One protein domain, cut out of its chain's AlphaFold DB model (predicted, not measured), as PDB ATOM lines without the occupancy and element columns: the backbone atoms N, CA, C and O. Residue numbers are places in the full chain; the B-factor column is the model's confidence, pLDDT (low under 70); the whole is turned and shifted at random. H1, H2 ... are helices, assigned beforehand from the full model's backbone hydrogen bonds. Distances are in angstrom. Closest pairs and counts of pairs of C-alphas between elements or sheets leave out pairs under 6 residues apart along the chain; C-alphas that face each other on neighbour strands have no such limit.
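This is residues 586 to 724 of the 932 residues of an uncharacterized protein of Legionella sp. PC997 (UniProt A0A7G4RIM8). Ten helices, mostly short, form an elongated double row with the long helix H10 at one end and H1 and H2 at the other: H3, H6 and H9 lie side by side in one row, and H1, H4 and H7 in the other, running roughly the opposite way. H8 packs on H6 and H9 beside the rows, and H10 crosses close to the first residues of H8 and runs on past it, while short H5 fills in near H3 and H4. The printed part has 139 residues, with ten named helices, H1 to H10 in order along the chain, and no named strand; the class is all helix. The whole is compact by its radius of gyration of the C-alphas, 15.2 A, yet elongated in outline, with spans of 49 by 28 by 28 A.

Start at the longest helix, H10, residues 704 to 724. With residues 706 to 714 alone it touches H8, residues 681 to 690, about perpendicular at 85 degrees; look at Ile 681 and Leu 710, their closest C-alphas, 5.9 A apart. With residues 706 to 707 alone H10 only just touches H9, residues 694 to 702, by 3 pairs of C-alphas within 8 A, and only at the corner; the closest are those of Ile 700 and Leu 706, 6.1 A. H8 and H9 form a helical hairpin, with the C-alphas of Ala 688 and Cys 696 closest at 6.4 A. Step inward to H6, residues 643 to 652, which touches H9 the same way at a shallow tilt of 13 degrees, closest at the C-alphas of Ile 644 and Cys 696, 5.4 A. H6 touches H8 too, opposite ways at a shallow tilt of 28 degrees, with the C-alphas of Ala 643 and Ile 684 closest at 5.4 A. H3, residues 618 to 624, touches H6 the same way at a shallow tilt of 11 degrees, by Ile 623 and Ile 649, C-alphas 5.5 A apart. H7, residues 657 to 667, only just touches residues 709 to 716 of H10, with 3 pairs of C-alphas within 8 A, the closest being the C-alphas of Arg 667 and Glu 713, 6.0 A apart. H4, residues 626 to 633, touches H7 the same way at a shallow tilt of 26 degrees, the C-alphas of Val 626 and Phe 659 closest at 6.6 A. H1, residues 588 to 598, touches H4 the same way at a shallow tilt of 29 degrees, Gly 592 to Asn 628, closest C-alphas 5.3 A. H2, residues 604 to 613, is close to H3 but not clearly touching it, His 608 to Leu 618, closest C-alphas 7.6 A. H5, residues 636 to 640, is near H3. In H1 to H4 and H6 to H10 every O i to N i+4 pair is within hydrogen-bond range; in H5 it is 0 of 1, with 2 of 2 O i to N i+3 pairs within range.

Find C-alpha 704 at (233.224, 339.316, 222.097); from there H10 runs 30.2 A to C-alpha 724 at (224.825, 359.519, 201.287). Go back to C-alpha 588 at (211.606, 321.814, 219.464), where H1 begins and runs 15.6 A. H7 is 15.3 A long, H8 14.5 A, H6 14.3 A and H2 14.2 A.

The two C-alphas farthest apart, those of Ile 613 and Asp 723, are 51.2 A apart. The printed part has no cut. The link from H7 to H8, residues 668 to 680, is long; the other links are tight. Mean pLDDT of the printed part is 82.1, and it is under 70 at residues 586, 669 to 676, 691 to 692 and 724.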
ATOM      1  N   PHE A 586     207.238 316.711 221.242       63.06
ATOM      2  CA  PHE A 586     207.681 317.315 219.991       63.06
ATOM      3  C   PHE A 586     209.123 317.807 220.090       63.06
ATOM      4  O   PHE A 586     209.479 318.612 220.946       63.06
ATOM      5  N   ASP A 587     209.940 317.392 219.123       75.38
ATOM      6  CA  ASP A 587     211.246 317.995 218.868       75.38
ATOM      7  C   ASP A 587     211.083 319.523 218.681       75.38
ATOM      8  O   ASP A 587     210.387 319.948 217.743       75.38
ATOM      9  N   PRO A 588     211.715 320.359 219.533       75.19
ATOM     10  CA  PRO A 588     211.606 321.814 219.464       75.19
ATOM     11  C   PRO A 588     211.915 322.390 218.075       75.19
ATOM     12  O   PRO A 588     211.304 323.383 217.666       75.19
ATOM     13  N   SER A 589     212.807 321.754 217.301       72.88
ATOM     14  CA  SER A 589     213.146 322.175 215.932       72.88
ATOM     15  C   SER A 589     211.980 321.994 214.944       72.88
ATOM     16  O   SER A 589     211.760 322.824 214.053       72.88
ATOM     17  N   LYS A 590     211.169 320.945 215.128       78.81
ATOM     18  CA  LYS A 590     209.984 320.662 214.302       78.81
ATOM     19  C   LYS A 590     208.831 321.585 214.662       78.81
ATOM     20  O   LYS A 590     208.128 322.059 213.769       78.81
ATOM     21  N   LEU A 591     208.662 321.879 215.952       81.88
ATOM     22  CA  LEU A 591     207.631 322.802 216.421       81.88
ATOM     23  C   LEU A 591     207.878 324.228 215.905       81.88
ATOM     24  O   LEU A 591     206.948 324.880 215.428       81.88
ATOM     25  N   GLY A 592     209.132 324.692 215.901       81.94
ATOM     26  CA  GLY A 592     209.480 325.996 215.331       81.94
ATOM     27  C   GLY A 592     209.241 326.085 213.819       81.94
ATOM     28  O   GLY A 592     208.688 327.081 213.340       81.94
ATOM     29  N   HIS A 593     209.536 325.021 213.065       79.94
ATOM     30  CA  HIS A 593     209.164 324.921 211.648       79.94
ATOM     31  C   HIS A 593     207.653 325.002 211.428       79.94
ATOM     32  O   HIS A 593     207.201 325.706 210.522       79.94
ATOM     33  N   LEU A 594     206.872 324.315 212.260       80.00
ATOM     34  CA  LEU A 594     205.417 324.306 212.166       80.00
ATOM     35  C   LEU A 594     204.833 325.707 212.435       80.00
ATOM     36  O   LEU A 594     204.022 326.206 211.651       80.00
ATOM     37  N   ILE A 595     205.317 326.394 213.478       82.69
ATOM     38  CA  ILE A 595     204.960 327.794 213.771       82.69
ATOM     39  C   ILE A 595     205.332 328.691 212.586       82.69
ATOM     40  O   ILE A 595     204.522 329.500 212.129       82.69
ATOM     41  N   TYR A 596     206.535 328.531 212.030       83.50
ATOM     42  CA  TYR A 596     206.962 329.306 210.870       83.50
ATOM     43  C   TYR A 596     206.066 329.064 209.647       83.50
ATOM     44  O   TYR A 596     205.683 330.027 208.978       83.50
ATOM     45  N   GLN A 597     205.700 327.819 209.336       80.19
ATOM     46  CA  GLN A 597     204.832 327.495 208.197       80.19
ATOM     47  C   GLN A 597     203.476 328.206 208.295       80.19
ATOM     48  O   GLN A 597     203.016 328.779 207.304       80.19
ATOM     49  N   HIS A 598     202.901 328.272 209.496       79.38
ATOM     50  CA  HIS A 598     201.582 328.860 209.733       79.38
ATOM     51  C   HIS A 598     201.606 330.329 210.190       79.38
ATOM     52  O   HIS A 598     200.553 330.943 210.303       79.38
ATOM     53  N   ARG A 599     202.775 330.962 210.350       84.06
ATOM     54  CA  ARG A 599     202.966 332.325 210.905       84.06
ATOM     55  C   ARG A 599     202.085 333.459 210.360       84.06
ATOM     56  O   ARG A 599     201.945 334.483 211.011       84.06
ATOM     57  N   LYS A 600     201.548 333.345 209.138       77.81
ATOM     58  CA  LYS A 600     200.637 334.359 208.558       77.81
ATOM     59  C   LYS A 600     199.198 334.239 209.077       77.81
ATOM     60  O   LYS A 600     198.395 335.131 208.833       77.81
ATOM     61  N   GLN A 601     198.896 333.120 209.717       75.56
ATOM     62  CA  GLN A 601     197.585 332.659 210.156       75.56
ATOM     63  C   GLN A 601     197.562 332.432 211.678       75.56
ATOM     64  O   GLN A 601     196.607 331.888 212.207       75.56
ATOM     65  N   ILE A 602     198.605 332.810 212.415       76.88
ATOM     66  CA  ILE A 602     198.637 332.612 213.865       76.88
ATOM     67  C   ILE A 602     198.216 333.908 214.560       76.88
ATOM     68  O   ILE A 602     198.753 334.971 214.251       76.88
ATOM     69  N   ASP A 603     197.275 333.809 215.501       81.12
ATOM     70  CA  ASP A 603     197.112 334.822 216.542       81.12
ATOM     71  C   ASP A 603     198.202 334.595 217.596       81.12
ATOM     72  O   ASP A 603     198.223 333.573 218.289       81.12
ATOM     73  N   PHE A 604     199.148 335.530 217.691       82.00
ATOM     74  CA  PHE A 604     200.289 335.398 218.592       82.00
ATOM     75  C   PHE A 604     199.886 335.409 220.066       82.00
ATOM     76  O   PHE A 604     200.508 334.707 220.860       82.00
ATOM     77  N   LYS A 605     198.804 336.100 220.445       78.94
ATOM     78  CA  LYS A 605     198.320 336.104 221.834       78.94
ATOM     79  C   LYS A 605     197.838 334.715 222.255       78.94
ATOM     80  O   LYS A 605     198.075 334.266 223.380       78.94
ATOM     81  N   GLU A 606     197.180 334.026 221.334       76.50
ATOM     82  CA  GLU A 606     196.674 332.676 221.543       76.50
ATOM     83  C   GLU A 606     197.813 331.638 221.488       76.50
ATOM     84  O   GLU A 606     197.889 330.758 222.347       76.50
ATOM     85  N   LEU A 607     198.789 331.811 220.581       82.12
ATOM     86  CA  LEU A 607     200.016 331.004 220.547       82.12
ATOM     87  C   LEU A 607     200.810 331.102 221.855       82.12
ATOM     88  O   LEU A 607     201.222 330.077 222.393       82.12
ATOM     89  N   HIS A 608     201.007 332.313 222.386       82.94
ATOM     90  CA  HIS A 608     201.686 332.514 223.668       82.94
ATOM     91  C   HIS A 608     200.975 331.777 224.806       82.94
ATOM     92  O   HIS A 608     201.639 331.195 225.661       82.94
ATOM     93  N   SER A 609     199.640 331.750 224.788       77.69
ATOM     94  CA  SER A 609     198.844 331.031 225.787       77.69
ATOM     95  C   SER A 609     199.042 329.512 225.682       77.69
ATOM     96  O   SER A 609     199.245 328.860 226.703       77.69
ATOM     97  N   ILE A 610     199.066 328.946 224.468       76.06
ATOM     98  CA  ILE A 610     199.336 327.510 224.266       76.06
ATOM     99  C   ILE A 610     200.755 327.134 224.687       76.06
ATOM    100  O   ILE A 610     200.945 326.128 225.375       76.06
ATOM    101  N   LEU A 611     201.752 327.916 224.270       80.88
ATOM    102  CA  LEU A 611     203.146 327.654 224.624       80.88
ATOM    103  C   LEU A 611     203.325 327.705 226.148       80.88
ATOM    104  O   LEU A 611     203.930 326.798 226.711       80.88
ATOM    105  N   ALA A 612     202.699 328.677 226.821       79.31
ATOM    106  CA  ALA A 612     202.736 328.797 228.275       79.31
ATOM    107  C   ALA A 612     202.093 327.601 229.002       79.31
ATOM    108  O   ALA A 612     202.647 327.144 230.000       79.31
ATOM    109  N   ILE A 613     200.974 327.057 228.497       76.38
ATOM    110  CA  ILE A 613     200.344 325.837 229.049       76.38
ATOM    111  C   ILE A 613     201.313 324.646 229.013       76.38
ATOM    112  O   ILE A 613     201.276 323.794 229.898       76.38
ATOM    113  N   ASN A 614     202.210 324.616 228.028       72.19
ATOM    114  CA  ASN A 614     203.198 323.558 227.833       72.19
ATOM    115  C   ASN A 614     204.606 323.950 228.320       72.19
ATOM    116  O   ASN A 614     205.584 323.334 227.913       72.19
ATOM    117  N   TYR A 615     204.732 324.981 229.166       83.56
ATOM    118  CA  TYR A 615     206.011 325.466 229.708       83.56
ATOM    119  C   TYR A 615     207.072 325.827 228.644       83.56
ATOM    120  O   TYR A 615     208.275 325.781 228.903       83.56
ATOM    121  N   LEU A 616     206.636 326.228 227.448       84.25
ATOM    122  CA  LEU A 616     207.478 326.692 226.345       84.25
ATOM    123  C   LEU A 616     207.283 328.197 226.108       84.25
ATOM    124  O   LEU A 616     206.257 328.783 226.453       84.25
ATOM    125  N   SER A 617     208.260 328.838 225.469       91.69
ATOM    126  CA  SER A 617     208.151 330.210 224.970       91.69
ATOM    127  C   SER A 617     208.704 330.295 223.546       91.69
ATOM    128  O   SER A 617     209.456 329.429 223.097       91.69
ATOM    129  N   LEU A 618     208.343 331.346 222.803       90.50
ATOM    130  CA  LEU A 618     208.959 331.591 221.493       90.50
ATOM    131  C   LEU A 618     210.480 331.762 221.622       90.50
ATOM    132  O   LEU A 618     211.222 331.333 220.741       90.50
ATOM    133  N   GLU A 619     210.935 332.367 222.724       94.69
ATOM    134  CA  GLU A 619     212.352 332.528 223.042       94.69
ATOM    135  C   GLU A 619     213.019 331.166 223.260       94.69
ATOM    136  O   GLU A 619     214.052 330.899 222.648       94.69
ATOM    137  N   SER A 620     212.421 330.271 224.055       90.75
ATOM    138  CA  SER A 620     213.002 328.949 224.313       90.75
ATOM    139  C   SER A 620     213.089 328.109 223.036       90.75
ATOM    140  O   SER A 620     214.114 327.475 222.788       90.75
ATOM    141  N   LEU A 621     212.077 328.185 222.163       90.19
ATOM    142  CA  LEU A 621     212.089 327.531 220.850       90.19
ATOM    143  C   LEU A 621     213.145 328.113 219.905       90.19
ATOM    144  O   LEU A 621     213.754 327.366 219.136       90.19
ATOM    145  N   ALA A 622     213.368 329.429 219.951       92.50
ATOM    146  CA  ALA A 622     214.414 330.095 219.183       92.50
ATOM    147  C   ALA A 622     215.813 329.737 219.701       92.50
ATOM    148  O   ALA A 622     216.719 329.532 218.904       92.50
ATOM    149  N   ILE A 623     216.007 329.639 221.016       92.81
ATOM    150  CA  ILE A 623     217.290 329.269 221.633       92.81
ATOM    151  C   ILE A 623     217.623 327.793 221.375       92.81
ATOM    152  O   ILE A 623     218.789 327.466 221.170       92.81
ATOM    153  N   ALA A 624     216.616 326.917 221.318       88.31
ATOM    154  CA  ALA A 624     216.802 325.473 221.163       88.31
ATOM    155  C   ALA A 624     217.482 325.045 219.844       88.31
ATOM    156  O   ALA A 624     218.098 323.983 219.806       88.31
ATOM    157  N   SER A 625     217.377 325.826 218.762       92.88
ATOM    158  CA  SER A 625     218.004 325.503 217.469       92.88
ATOM    159  C   SER A 625     218.269 326.760 216.638       92.88
ATOM    160  O   SER A 625     217.449 327.683 216.590       92.88
ATOM    161  N   VAL A 626     219.411 326.783 215.943       93.00
ATOM    162  CA  VAL A 626     219.776 327.894 215.053       93.00
ATOM    163  C   VAL A 626     218.802 328.022 213.881       93.00
ATOM    164  O   VAL A 626     218.482 329.134 213.458       93.00
ATOM    165  N   GLU A 627     218.268 326.907 213.379       92.12
ATOM    166  CA  GLU A 627     217.259 326.887 212.325       92.12
ATOM    167  C   GLU A 627     215.992 327.621 212.767       92.12
ATOM    168  O   GLU A 627     215.506 328.488 212.039       92.12
ATOM    169  N   ASN A 628     215.497 327.352 213.980       92.19
ATOM    170  CA  ASN A 628     214.339 328.053 214.539       92.19
ATOM    171  C   ASN A 628     214.607 329.546 214.723       92.19
ATOM    172  O   ASN A 628     213.784 330.370 214.315       92.19
ATOM    173  N   ALA A 629     215.767 329.907 215.284       93.06
ATOM    174  CA  ALA A 629     216.162 331.305 215.424       93.06
ATOM    175  C   ALA A 629     216.153 332.018 214.066       93.06
ATOM    176  O   ALA A 629     215.548 333.079 213.921       93.06
ATOM    177  N   LEU A 630     216.764 331.421 213.040       92.44
ATOM    178  CA  LEU A 630     216.798 331.994 211.697       92.44
ATOM    179  C   LEU A 630     215.408 332.073 211.061       92.44
ATOM    180  O   LEU A 630     215.098 333.083 210.427       92.44
ATOM    181  N   LEU A 631     214.561 331.056 211.226       90.88
ATOM    182  CA  LEU A 631     213.187 331.067 210.723       90.88
ATOM    183  C   LEU A 631     212.372 332.194 211.355       90.88
ATOM    184  O   LEU A 631     211.726 332.963 210.637       90.88
ATOM    185  N   PHE A 632     212.423 332.331 212.677       93.19
ATOM    186  CA  PHE A 632     211.672 333.363 213.382       93.19
ATOM    187  C   PHE A 632     212.197 334.758 213.057       93.19
ATOM    188  O   PHE A 632     211.401 335.613 212.662       93.19
ATOM    189  N   LEU A 633     213.519 334.964 213.102       91.50
ATOM    190  CA  LEU A 633     214.152 336.255 212.824       91.50
ATOM    191  C   LEU A 633     213.973 336.717 211.371       91.50
ATOM    192  O   LEU A 633     213.839 337.913 211.129       91.50
ATOM    193  N   LYS A 634     213.900 335.797 210.400       89.06
ATOM    194  CA  LYS A 634     213.605 336.116 208.989       89.06
ATOM    195  C   LYS A 634     212.106 336.288 208.705       89.06
ATOM    196  O   LYS A 634     211.697 336.389 207.547       89.06
ATOM    197  N   SER A 635     211.251 336.290 209.723       85.69
ATOM    198  CA  SER A 635     209.796 336.307 209.561       85.69
ATOM    199  C   SER A 635     209.113 337.335 210.451       85.69
ATOM    200  O   SER A 635     209.740 337.908 211.319       85.69
ATOM    201  N   ARG A 636     207.801 337.549 210.302       82.56
ATOM    202  CA  ARG A 636     207.069 338.472 211.189       82.56
ATOM    203  C   ARG A 636     207.094 338.073 212.671       82.56
ATOM    204  O   ARG A 636     206.864 338.947 213.492       82.56
ATOM    205  N   VAL A 637     207.431 336.820 212.996       84.62
ATOM    206  CA  VAL A 637     207.555 336.334 214.381       84.62
ATOM    207  C   VAL A 637     208.586 337.145 215.173       84.62
ATOM    208  O   VAL A 637     208.420 337.307 216.373       84.62
ATOM    209  N   TYR A 638     209.607 337.732 214.527       86.88
ATOM    210  CA  TYR A 638     210.604 338.522 215.262       86.88
ATOM    211  C   TYR A 638     210.018 339.740 215.991       86.88
ATOM    212  O   TYR A 638     210.637 340.225 216.932       86.88
ATOM    213  N   LEU A 639     208.864 340.246 215.540       86.00
ATOM    214  CA  LEU A 639     208.182 341.391 216.150       86.00
ATOM    215  C   LEU A 639     207.553 341.049 217.506       86.00
ATOM    216  O   LEU A 639     207.273 341.963 218.272       86.00
ATOM    217  N   GLU A 640     207.366 339.761 217.792       90.44
ATOM    218  CA  GLU A 640     206.842 339.280 219.072       90.44
ATOM    219  C   GLU A 640     207.941 339.154 220.134       90.44
ATOM    220  O   GLU A 640     207.636 339.001 221.312       90.44
ATOM    221  N   PHE A 641     209.221 339.240 219.748       91.00
ATOM    222  CA  PHE A 641     210.318 339.255 220.707       91.00
ATOM    223  C   PHE A 641     210.562 340.660 221.244       91.00
ATOM    224  O   PHE A 641     210.756 341.630 220.505       91.00
ATOM    225  N   THR A 642     210.669 340.755 222.560       90.00
ATOM    226  CA  THR A 642     211.224 341.920 223.234       90.00
ATOM    227  C   THR A 642     212.716 342.074 222.918       90.00
ATOM    228  O   THR A 642     213.413 341.127 222.553       90.00
ATOM    229  N   ALA A 643     213.254 343.282 223.118       86.12
ATOM    230  CA  ALA A 643     214.684 343.540 222.923       86.12
ATOM    231  C   ALA A 643     215.596 342.624 223.774       86.12
ATOM    232  O   ALA A 643     216.704 342.312 223.343       86.12
ATOM    233  N   ILE A 644     215.129 342.181 224.950       90.38
ATOM    234  CA  ILE A 644     215.877 341.271 225.833       90.38
ATOM    235  C   ILE A 644     215.887 339.857 225.250       90.38
ATOM    236  O   ILE A 644     216.960 339.279 225.099       90.38
ATOM    237  N   GLU A 645     214.730 339.334 224.838       92.62
ATOM    238  CA  GLU A 645     214.633 338.006 224.212       92.62
ATOM    239  C   GLU A 645     215.461 337.948 222.920       92.62
ATOM    240  O   GLU A 645     216.195 336.990 222.684       92.62
ATOM    241  N   LEU A 646     215.447 339.016 222.111       92.31
ATOM    242  CA  LEU A 646     216.339 339.126 220.954       92.31
ATOM    243  C   LEU A 646     217.816 339.086 221.370       92.31
ATOM    244  O   LEU A 646     218.608 338.390 220.736       92.31
ATOM    245  N   ALA A 647     218.207 339.791 222.435       90.56
ATOM    246  CA  ALA A 647     219.580 339.750 222.930       90.56
ATOM    247  C   ALA A 647     219.981 338.335 223.391       90.56
ATOM    248  O   ALA A 647     221.086 337.895 223.070       90.56
ATOM    249  N   HIS A 648     219.093 337.597 224.065       93.56
ATOM    250  CA  HIS A 648     219.328 336.205 224.459       93.56
ATOM    251  C   HIS A 648     219.450 335.262 223.261       93.56
ATOM    252  O   HIS A 648     220.396 334.477 223.217       93.56
ATOM    253  N   ILE A 649     218.575 335.372 222.258       94.12
ATOM    254  CA  ILE A 649     218.644 334.561 221.030       94.12
ATOM    255  C   ILE A 649     219.978 334.795 220.309       94.12
ATOM    256  O   ILE A 649     220.653 333.847 219.902       94.12
ATOM    257  N   TYR A 650     220.403 336.055 220.186       93.94
ATOM    258  CA  TYR A 650     221.662 336.407 219.523       93.94
ATOM    259  C   TYR A 650     222.862 335.942 220.336       93.94
ATOM    260  O   TYR A 650     223.873 335.526 219.770       93.94
ATOM    261  N   TYR A 651     222.765 336.006 221.663       93.25
ATOM    262  CA  TYR A 651     223.796 335.500 222.549       93.25
ATOM    263  C   TYR A 651     223.904 333.977 222.465       93.25
ATOM    264  O   TYR A 651     225.019 333.474 222.354       93.25
ATOM    265  N   ALA A 652     222.789 333.244 222.461       93.38
ATOM    266  CA  ALA A 652     222.769 331.787 222.359       93.38
ATOM    267  C   ALA A 652     223.468 331.296 221.080       93.38
ATOM    268  O   ALA A 652     224.369 330.463 221.155       93.38
ATOM    269  N   HIS A 653     223.155 331.906 219.931       94.94
ATOM    270  CA  HIS A 653     223.656 331.478 218.615       94.94
ATOM    271  C   HIS A 653     224.914 332.216 218.135       94.94
ATOM    272  O   HIS A 653     225.329 332.080 216.986       94.94
ATOM    273  N   ARG A 654     225.581 332.978 219.011       93.12
ATOM    274  CA  ARG A 654     226.750 333.829 218.684       93.12
ATOM    275  C   ARG A 654     227.976 333.091 218.127       93.12
ATOM    276  O   ARG A 654     228.918 333.748 217.692       93.12
ATOM    277  N   HIS A 655     228.021 331.767 218.242       90.75
ATOM    278  CA  HIS A 655     229.115 330.922 217.755       90.75
ATOM    279  C   HIS A 655     228.684 330.012 216.599       90.75
ATOM    280  O   HIS A 655     229.526 329.310 216.044       90.75
ATOM    281  N   ASP A 656     227.405 330.040 216.221       94.88
ATOM    282  CA  ASP A 656     226.907 329.249 215.107       94.88
ATOM    283  C   ASP A 656     227.241 329.930 213.774       94.88
ATOM    284  O   ASP A 656     226.963 331.114 213.555       94.88
ATOM    285  N   ARG A 657     227.849 329.169 212.865       92.06
ATOM    286  CA  ARG A 657     228.302 329.680 211.571       92.06
ATOM    287  C   ARG A 657     227.140 330.144 210.690       92.06
ATOM    288  O   ARG A 657     227.252 331.203 210.082       92.06
ATOM    289  N   LEU A 658     226.032 329.402 210.647       90.50
ATOM    290  CA  LEU A 658     224.859 329.757 209.840       90.50
ATOM    291  C   LEU A 658     224.212 331.046 210.353       90.50
ATOM    292  O   LEU A 658     223.764 331.881 209.562       90.50
ATOM    293  N   PHE A 659     224.200 331.228 211.675       93.00
ATOM    294  CA  PHE A 659     223.699 332.447 212.302       93.00
ATOM    295  C   PHE A 659     224.577 333.663 211.988       93.00
ATOM    296  O   PHE A 659     224.076 334.706 211.564       93.00
ATOM    297  N   ILE A 660     225.898 333.521 212.137       89.88
ATOM    298  CA  ILE A 660     226.868 334.583 211.840       89.88
ATOM    299  C   ILE A 660     226.830 334.960 210.354       89.88
ATOM    300  O   ILE A 660     226.840 336.148 210.022       89.88
ATOM    301  N   ASP A 661     226.748 333.978 209.456       89.12
ATOM    302  CA  ASP A 661     226.652 334.219 208.015       89.12
ATOM    303  C   ASP A 661     225.370 334.999 207.672       89.12
ATOM    304  O   ASP A 661     225.415 335.949 206.888       89.12
ATOM    305  N   ALA A 662     224.243 334.682 208.319       87.94
ATOM    306  CA  ALA A 662     222.993 335.422 208.151       87.94
ATOM    307  C   ALA A 662     223.072 336.870 208.676       87.94
ATOM    308  O   ALA A 662     222.540 337.778 208.032       87.94
ATOM    309  N   LEU A 663     223.758 337.110 209.801       86.56
ATOM    310  CA  LEU A 663     223.998 338.463 210.325       86.56
ATOM    311  C   LEU A 663     224.920 339.282 209.415       86.56
ATOM    312  O   LEU A 663     224.660 340.456 209.155       86.56
ATOM    313  N   ASN A 664     225.973 338.664 208.878       84.12
ATOM    314  CA  ASN A 664     226.870 339.320 207.929       84.12
ATOM    315  C   ASN A 664     226.143 339.696 206.627       84.12
ATOM    316  O   ASN A 664     226.349 340.794 206.118       84.12
ATOM    317  N   GLN A 665     225.246 338.839 206.126       83.38
ATOM    318  CA  GLN A 665     224.403 339.160 204.968       83.38
ATOM    319  C   GLN A 665     223.459 340.339 205.241       83.38
ATOM    320  O   GLN A 665     223.264 341.186 204.367       83.38
ATOM    321  N   ALA A 666     222.891 340.422 206.449       76.00
ATOM    322  CA  ALA A 666     222.036 341.539 206.844       76.00
ATOM    323  C   ALA A 666     222.813 342.863 206.919       76.00
ATOM    324  O   ALA A 666     222.325 343.890 206.446       76.00
ATOM    325  N   ARG A 667     224.050 342.839 207.436       75.81
ATOM    326  CA  ARG A 667     224.940 344.012 207.507       75.81
ATOM    327  C   ARG A 667     225.163 344.658 206.141       75.81
ATOM    328  O   ARG A 667     225.172 345.884 206.033       75.81
ATOM    329  N   ASP A 668     225.322 343.847 205.103       71.25
ATOM    330  CA  ASP A 668     225.656 344.331 203.764       71.25
ATOM    331  C   ASP A 668     224.430 344.933 203.028       71.25
ATOM    332  O   ASP A 668     224.582 345.552 201.975       71.25
ATOM    333  N   SER A 669     223.220 344.826 203.603       64.75
ATOM    334  CA  SER A 669     221.952 345.286 203.004       64.75
ATOM    335  C   SER A 669     221.512 346.718 203.376       64.75
ATOM    336  O   SER A 669     220.602 347.262 202.747       64.75
ATOM    337  N   GLY A 670     222.167 347.371 204.345       60.16
ATOM    338  CA  GLY A 670     221.881 348.758 204.750       60.16
ATOM    339  C   GLY A 670     220.867 348.922 205.899       60.16
ATOM    340  O   GLY A 670     220.564 347.989 206.629       60.16
ATOM    341  N   PHE A 671     220.377 350.157 206.101       53.78
ATOM    342  CA  PHE A 671     219.648 350.603 207.313       53.78
ATOM    343  C   PHE A 671     218.257 349.963 207.510       53.78
ATOM    344  O   PHE A 671     217.685 350.020 208.596       53.78
ATOM    345  N   THR A 672     217.698 349.361 206.460       55.44
ATOM    346  CA  THR A 672     216.418 348.645 206.490       55.44
ATOM    347  C   THR A 672     216.600 347.317 205.763       55.44
ATOM    348  O   THR A 672     216.620 347.326 204.528       55.44
ATOM    349  N   PRO A 673     216.752 346.191 206.483       54.28
ATOM    350  CA  PRO A 673     216.921 344.903 205.831       54.28
ATOM    351  C   PRO A 673     215.684 344.586 204.970       54.28
ATOM    352  O   PRO A 673     214.555 344.842 205.411       54.28
ATOM    353  N   PRO A 674     215.851 344.039 203.752       58.84
ATOM    354  CA  PRO A 674     214.736 343.545 202.959       58.84
ATOM    355  C   PRO A 674     213.905 342.515 203.747       58.84
ATOM    356  O   PRO A 674     214.438 341.809 204.610       58.84
ATOM    357  N   PRO A 675     212.594 342.389 203.456       54.88
ATOM    358  CA  PRO A 675     211.769 341.351 204.065       54.88
ATOM    359  C   PRO A 675     212.412 339.978 203.809       54.88
ATOM    360  O   PRO A 675     212.676 339.646 202.658       54.88
ATOM    361  N   ALA A 676     212.643 339.208 204.881       66.56
ATOM    362  CA  ALA A 676     213.348 337.912 204.937       66.56
ATOM    363  C   ALA A 676     214.844 337.909 205.324       66.56
ATOM    364  O   ALA A 676     215.477 336.853 205.257       66.56
ATOM    365  N   GLN A 677     215.404 339.023 205.802       80.69
ATOM    366  CA  GLN A 677     216.723 339.033 206.454       80.69
ATOM    367  C   GLN A 677     216.631 339.142 207.982       80.69
ATOM    368  O   GLN A 677     215.647 339.647 208.523       80.69
ATOM    369  N   VAL A 678     217.662 338.641 208.668       86.25
ATOM    370  CA  VAL A 678     217.796 338.716 210.132       86.25
ATOM    371  C   VAL A 678     218.037 340.179 210.537       86.25
ATOM    372  O   VAL A 678     218.808 340.859 209.861       86.25
ATOM    373  N   PRO A 679     217.395 340.705 211.596       85.00
ATOM    374  CA  PRO A 679     217.669 342.058 212.077       85.00
ATOM    375  C   PRO A 679     219.153 342.266 212.439       85.00
ATOM    376  O   PRO A 679     219.826 341.357 212.904       85.00
ATOM    377  N   GLY A 680     219.686 343.472 212.238       85.00
ATOM    378  CA  GLY A 680     221.024 343.801 212.746       85.00
ATOM    379  C   GLY A 680     221.021 344.003 214.265       85.00
ATOM    380  O   GLY A 680     219.996 344.380 214.845       85.00
ATOM    381  N   ILE A 681     222.178 343.832 214.909       85.44
ATOM    382  CA  ILE A 681     222.338 344.034 216.363       85.44
ATOM    383  C   ILE A 681     221.989 345.478 216.751       85.44
ATOM    384  O   ILE A 681     221.354 345.711 217.778       85.44
ATOM    385  N   HIS A 682     222.326 346.459 215.910       81.44
ATOM    386  CA  HIS A 682     221.964 347.862 216.135       81.44
ATOM    387  C   HIS A 682     220.452 348.083 216.318       81.44
ATOM    388  O   HIS A 682     220.061 348.986 217.051       81.44
ATOM    389  N   ARG A 683     219.590 347.262 215.701       76.56
ATOM    390  CA  ARG A 683     218.131 347.387 215.838       76.56
ATOM    391  C   ARG A 683     217.642 346.919 217.207       76.56
ATOM    392  O   ARG A 683     216.745 347.543 217.764       76.56
ATOM    393  N   ILE A 684     218.273 345.886 217.770       79.38
ATOM    394  CA  ILE A 684     218.041 345.461 219.159       79.38
ATOM    395  C   ILE A 684     218.412 346.601 220.107       79.38
ATOM    396  O   ILE A 684     217.677 346.874 221.049       79.38
ATOM    397  N   LEU A 685     219.515 347.303 219.830       78.06
ATOM    398  CA  LEU A 685     219.949 348.442 220.641       78.06
ATOM    399  C   LEU A 685     219.022 349.648 220.529       78.06
ATOM    400  O   LEU A 685     218.773 350.288 221.541       78.06
ATOM    401  N   LEU A 686     218.477 349.929 219.344       76.81
ATOM    402  CA  LEU A 686     217.488 350.994 219.159       76.81
ATOM    403  C   LEU A 686     216.183 350.696 219.909       76.81
ATOM    404  O   LEU A 686     215.640 351.582 220.564       76.81
ATOM    405  N   GLU A 687     215.696 349.453 219.861       72.12
ATOM    406  CA  GLU A 687     214.525 349.049 220.654       72.12
ATOM    407  C   GLU A 687     214.843 349.019 222.159       72.12
ATOM    408  O   GLU A 687     214.013 349.411 222.976       72.12
ATOM    409  N   ALA A 688     216.054 348.622 222.556       73.94
ATOM    410  CA  ALA A 688     216.485 348.675 223.952       73.94
ATOM    411  C   ALA A 688     216.599 350.116 224.470       73.94
ATOM    412  O   ALA A 688     216.203 350.377 225.602       73.94
ATOM    413  N   GLU A 689     217.095 351.048 223.652       72.31
ATOM    414  CA  GLU A 689     217.207 352.475 223.969       72.31
ATOM    415  C   GLU A 689     215.825 353.125 224.085       72.31
ATOM    416  O   GLU A 689     215.556 353.820 225.060       72.31
ATOM    417  N   LYS A 690     214.906 352.810 223.163       71.38
ATOM    418  CA  LYS A 690     213.506 353.258 223.213       71.38
ATOM    419  C   LYS A 690     212.771 352.809 224.483       71.38
ATOM    420  O   LYS A 690     211.829 353.473 224.907       71.38
ATOM    421  N   HIS A 691     213.184 351.688 225.070       68.44
ATOM    422  CA  HIS A 691     212.564 351.093 226.254       68.44
ATOM    423  C   HIS A 691     213.453 351.142 227.514       68.44
ATOM    424  O   HIS A 691     213.149 350.452 228.482       68.44
ATOM    425  N   GLU A 692     214.545 351.919 227.500       66.31
ATOM    426  CA  GLU A 692     215.507 352.099 228.608       66.31
ATOM    427  C   GLU A 692     216.085 350.795 229.213       66.31
ATOM    428  O   GLU A 692     216.477 350.724 230.381       66.31
ATOM    429  N   LYS A 693     216.200 349.732 228.410       75.56
ATOM    430  CA  LYS A 693     216.612 348.398 228.876       75.56
ATOM    431  C   LYS A 693     218.136 348.232 228.899       75.56
ATOM    432  O   LYS A 693     218.724 347.687 227.964       75.56
ATOM    433  N   LYS A 694     218.784 348.652 229.997       77.62
ATOM    434  CA  LYS A 694     220.243 348.478 230.224       77.62
ATOM    435  C   LYS A 694     220.713 347.020 230.094       77.62
ATOM    436  O   LYS A 694     221.803 346.770 229.592       77.62
ATOM    437  N   GLU A 695     219.860 346.067 230.458       82.25
ATOM    438  CA  GLU A 695     220.147 344.629 230.431       82.25
ATOM    439  C   GLU A 695     220.527 344.097 229.033       82.25
ATOM    440  O   GLU A 695     221.422 343.259 228.908       82.25
ATOM    441  N   CYS A 696     219.950 344.646 227.955       81.56
ATOM    442  CA  CYS A 696     220.306 344.259 226.584       81.56
ATOM    443  C   CYS A 696     221.778 344.561 226.263       81.56
ATOM    444  O   CYS A 696     222.460 343.766 225.610       81.56
ATOM    445  N   MET A 697     222.281 345.707 226.738       78.75
ATOM    446  CA  MET A 697     223.680 346.101 226.562       78.75
ATOM    447  C   MET A 697     224.614 345.200 227.364       78.75
ATOM    448  O   MET A 697     225.695 344.864 226.880       78.75
ATOM    449  N   ASP A 698     224.196 344.752 228.545       83.12
ATOM    450  CA  ASP A 698     224.972 343.821 229.362       83.12
ATOM    451  C   ASP A 698     225.076 342.443 228.693       83.12
ATOM    452  O   ASP A 698     226.168 341.879 228.615       83.12
ATOM    453  N   ILE A 699     223.985 341.922 228.121       83.81
ATOM    454  CA  ILE A 699     223.986 340.648 227.380       83.81
ATOM    455  C   ILE A 699     224.892 340.733 226.143       83.81
ATOM    456  O   ILE A 699     225.774 339.893 225.949       83.81
ATOM    457  N   ILE A 700     224.733 341.779 225.325       84.12
ATOM    458  CA  ILE A 700     225.545 341.967 224.114       84.12
ATOM    459  C   ILE A 700     227.017 342.204 224.482       84.12
ATOM    460  O   ILE A 700     227.918 341.678 223.825       84.12
ATOM    461  N   SER A 701     227.289 342.948 225.559       81.19
ATOM    462  CA  SER A 701     228.655 343.253 225.989       81.19
ATOM    463  C   SER A 701     229.390 342.067 226.634       81.19
ATOM    464  O   SER A 701     230.623 342.078 226.685       81.19
ATOM    465  N   LYS A 702     228.689 341.008 227.049       87.44
ATOM    466  CA  LYS A 702     229.317 339.746 227.481       87.44
ATOM    467  C   LYS A 702     229.899 338.939 226.314       87.44
ATOM    468  O   LYS A 702     230.776 338.108 226.529       87.44
ATOM    469  N   SER A 703     229.475 339.196 225.072       88.56
ATOM    470  CA  SER A 703     229.943 338.469 223.885       88.56
ATOM    471  C   SER A 703     230.967 339.263 223.069       88.56
ATOM    472  O   SER A 703     230.650 340.288 222.462       88.56
ATOM    473  N   ALA A 704     232.199 338.753 222.979       86.06
ATOM    474  CA  ALA A 704     233.224 339.316 222.097       86.06
ATOM    475  C   ALA A 704     232.795 339.277 220.616       86.06
ATOM    476  O   ALA A 704     232.988 340.257 219.899       86.06
ATOM    477  N   THR A 705     232.144 338.194 220.173       85.38
ATOM    478  CA  THR A 705     231.661 338.048 218.790       85.38
ATOM    479  C   THR A 705     230.605 339.095 218.443       85.38
ATOM    480  O   THR A 705     230.715 339.772 217.422       85.38
ATOM    481  N   LEU A 706     229.607 339.289 219.314       86.69
ATOM    482  CA  LEU A 706     228.538 340.261 219.069       86.69
ATOM    483  C   LEU A 706     229.064 341.702 219.111       86.69
ATOM    484  O   LEU A 706     228.614 342.525 218.321       86.69
ATOM    485  N   LYS A 707     230.066 342.007 219.952       86.50
ATOM    486  CA  LYS A 707     230.763 343.308 219.929       86.50
ATOM    487  C   LYS A 707     231.437 343.582 218.591       86.50
ATOM    488  O   LYS A 707     231.331 344.694 218.079       86.50
ATOM    489  N   VAL A 708     232.133 342.588 218.037       87.25
ATOM    490  CA  VAL A 708     232.807 342.717 216.738       87.25
ATOM    491  C   VAL A 708     231.783 342.956 215.629       87.25
ATOM    492  O   VAL A 708     231.959 343.878 214.833       87.25
ATOM    493  N   ILE A 709     230.684 342.193 215.615       84.56
ATOM    494  CA  ILE A 709     229.597 342.365 214.637       84.56
ATOM    495  C   ILE A 709     228.955 343.752 214.780       84.56
ATOM    496  O   ILE A 709     228.823 344.466 213.790       84.56
ATOM    497  N   LEU A 710     228.646 344.188 216.004       86.19
ATOM    498  CA  LEU A 710     228.082 345.511 216.272       86.19
ATOM    499  C   LEU A 710     229.019 346.644 215.829       86.19
ATOM    500  O   LEU A 710     228.566 347.637 215.261       86.19
ATOM    501  N   GLN A 711     230.322 346.520 216.080       85.44
ATOM    502  CA  GLN A 711     231.298 347.513 215.635       85.44
ATOM    503  C   GLN A 711     231.377 347.564 214.103       85.44
ATOM    504  O   GLN A 711     231.427 348.652 213.529       85.44
ATOM    505  N   ALA A 712     231.325 346.407 213.438       83.62
ATOM    506  CA  ALA A 712     231.279 346.331 211.982       83.62
ATOM    507  C   ALA A 712     229.992 346.958 211.410       83.62
ATOM    508  O   ALA A 712     230.063 347.695 210.427       83.62
ATOM    509  N   GLU A 713     228.833 346.731 212.038       85.44
ATOM    510  CA  GLU A 713     227.569 347.389 211.673       85.44
ATOM    511  C   GLU A 713     227.658 348.915 211.824       85.44
ATOM    512  O   GLU A 713     227.265 349.645 210.913       85.44
ATOM    513  N   LYS A 714     228.231 349.417 212.929       82.69
ATOM    514  CA  LYS A 714     228.431 350.861 213.150       82.69
ATOM    515  C   LYS A 714     229.292 351.499 212.062       82.69
ATOM    516  O   LYS A 714     228.951 352.576 211.570       82.69
ATOM    517  N   GLU A 715     230.383 350.850 211.659       83.88
ATOM    518  CA  GLU A 715     231.241 351.354 210.581       83.88
ATOM    519  C   GLU A 715     230.554 351.285 209.209       83.88
ATOM    520  O   GLU A 715     230.675 352.226 208.420       83.88
ATOM    521  N   ALA A 716     229.772 350.236 208.930       80.06
ATOM    522  CA  ALA A 716     228.976 350.132 207.707       80.06
ATOM    523  C   ALA A 716     227.916 351.246 207.622       80.06
ATOM    524  O   ALA A 716     227.789 351.909 206.591       80.06
ATOM    525  N   ILE A 717     227.224 351.523 208.731       74.94
ATOM    526  CA  ILE A 717     226.268 352.628 208.855       74.94
ATOM    527  C   ILE A 717     226.966 353.973 208.644       74.94
ATOM    528  O   ILE A 717     226.506 354.798 207.855       74.94
ATOM    529  N   LYS A 718     228.108 354.199 209.300       78.81
ATOM    530  CA  LYS A 718     228.895 355.430 209.167       78.81
ATOM    531  C   LYS A 718     229.375 355.647 207.734       78.81
ATOM    532  O   LYS A 718     229.319 356.773 207.242       78.81
ATOM    533  N   LYS A 719     229.812 354.583 207.053       80.88
ATOM    534  CA  LYS A 719     230.179 354.608 205.633       80.88
ATOM    535  C   LYS A 719     228.973 354.953 204.759       80.88
ATOM    536  O   LYS A 719     229.066 355.884 203.970       80.88
ATOM    537  N   HIS A 720     227.831 354.297 204.967       74.75
ATOM    538  CA  HIS A 720     226.600 354.583 204.228       74.75
ATOM    539  C   HIS A 720     226.129 356.033 204.418       74.75
ATOM    540  O   HIS A 720     225.780 356.698 203.448       74.75
ATOM    541  N   LEU A 721     226.178 356.563 205.646       71.06
ATOM    542  CA  LEU A 721     225.871 357.968 205.928       71.06
ATOM    543  C   LEU A 721     226.871 358.898 205.229       71.06
ATOM    544  O   LEU A 721     226.465 359.857 204.584       71.06
ATOM    545  N   LYS A 722     228.170 358.598 205.281       73.06
ATOM    546  CA  LYS A 722     229.209 359.393 204.611       73.06
ATOM    547  C   LYS A 722     229.047 359.417 203.087       73.06
ATOM    548  O   LYS A 722     229.225 360.470 202.482       73.06
ATOM    549  N   ASP A 723     228.679 358.287 202.491       72.75
ATOM    550  CA  ASP A 723     228.447 358.157 201.050       72.75
ATOM    551  C   ASP A 723     227.138 358.852 200.628       72.75
ATOM    552  O   ASP A 723     227.079 359.470 199.565       72.75
ATOM    553  N   LYS A 724     226.112 358.834 201.493       66.25
ATOM    554  CA  LYS A 724     224.825 359.519 201.287       66.25
ATOM    555  C   LYS A 724     224.906 361.039 201.508       66.25
ATOM    556  O   LYS A 724     224.143 361.779 200.896       66.25
TER     557      LYS A 724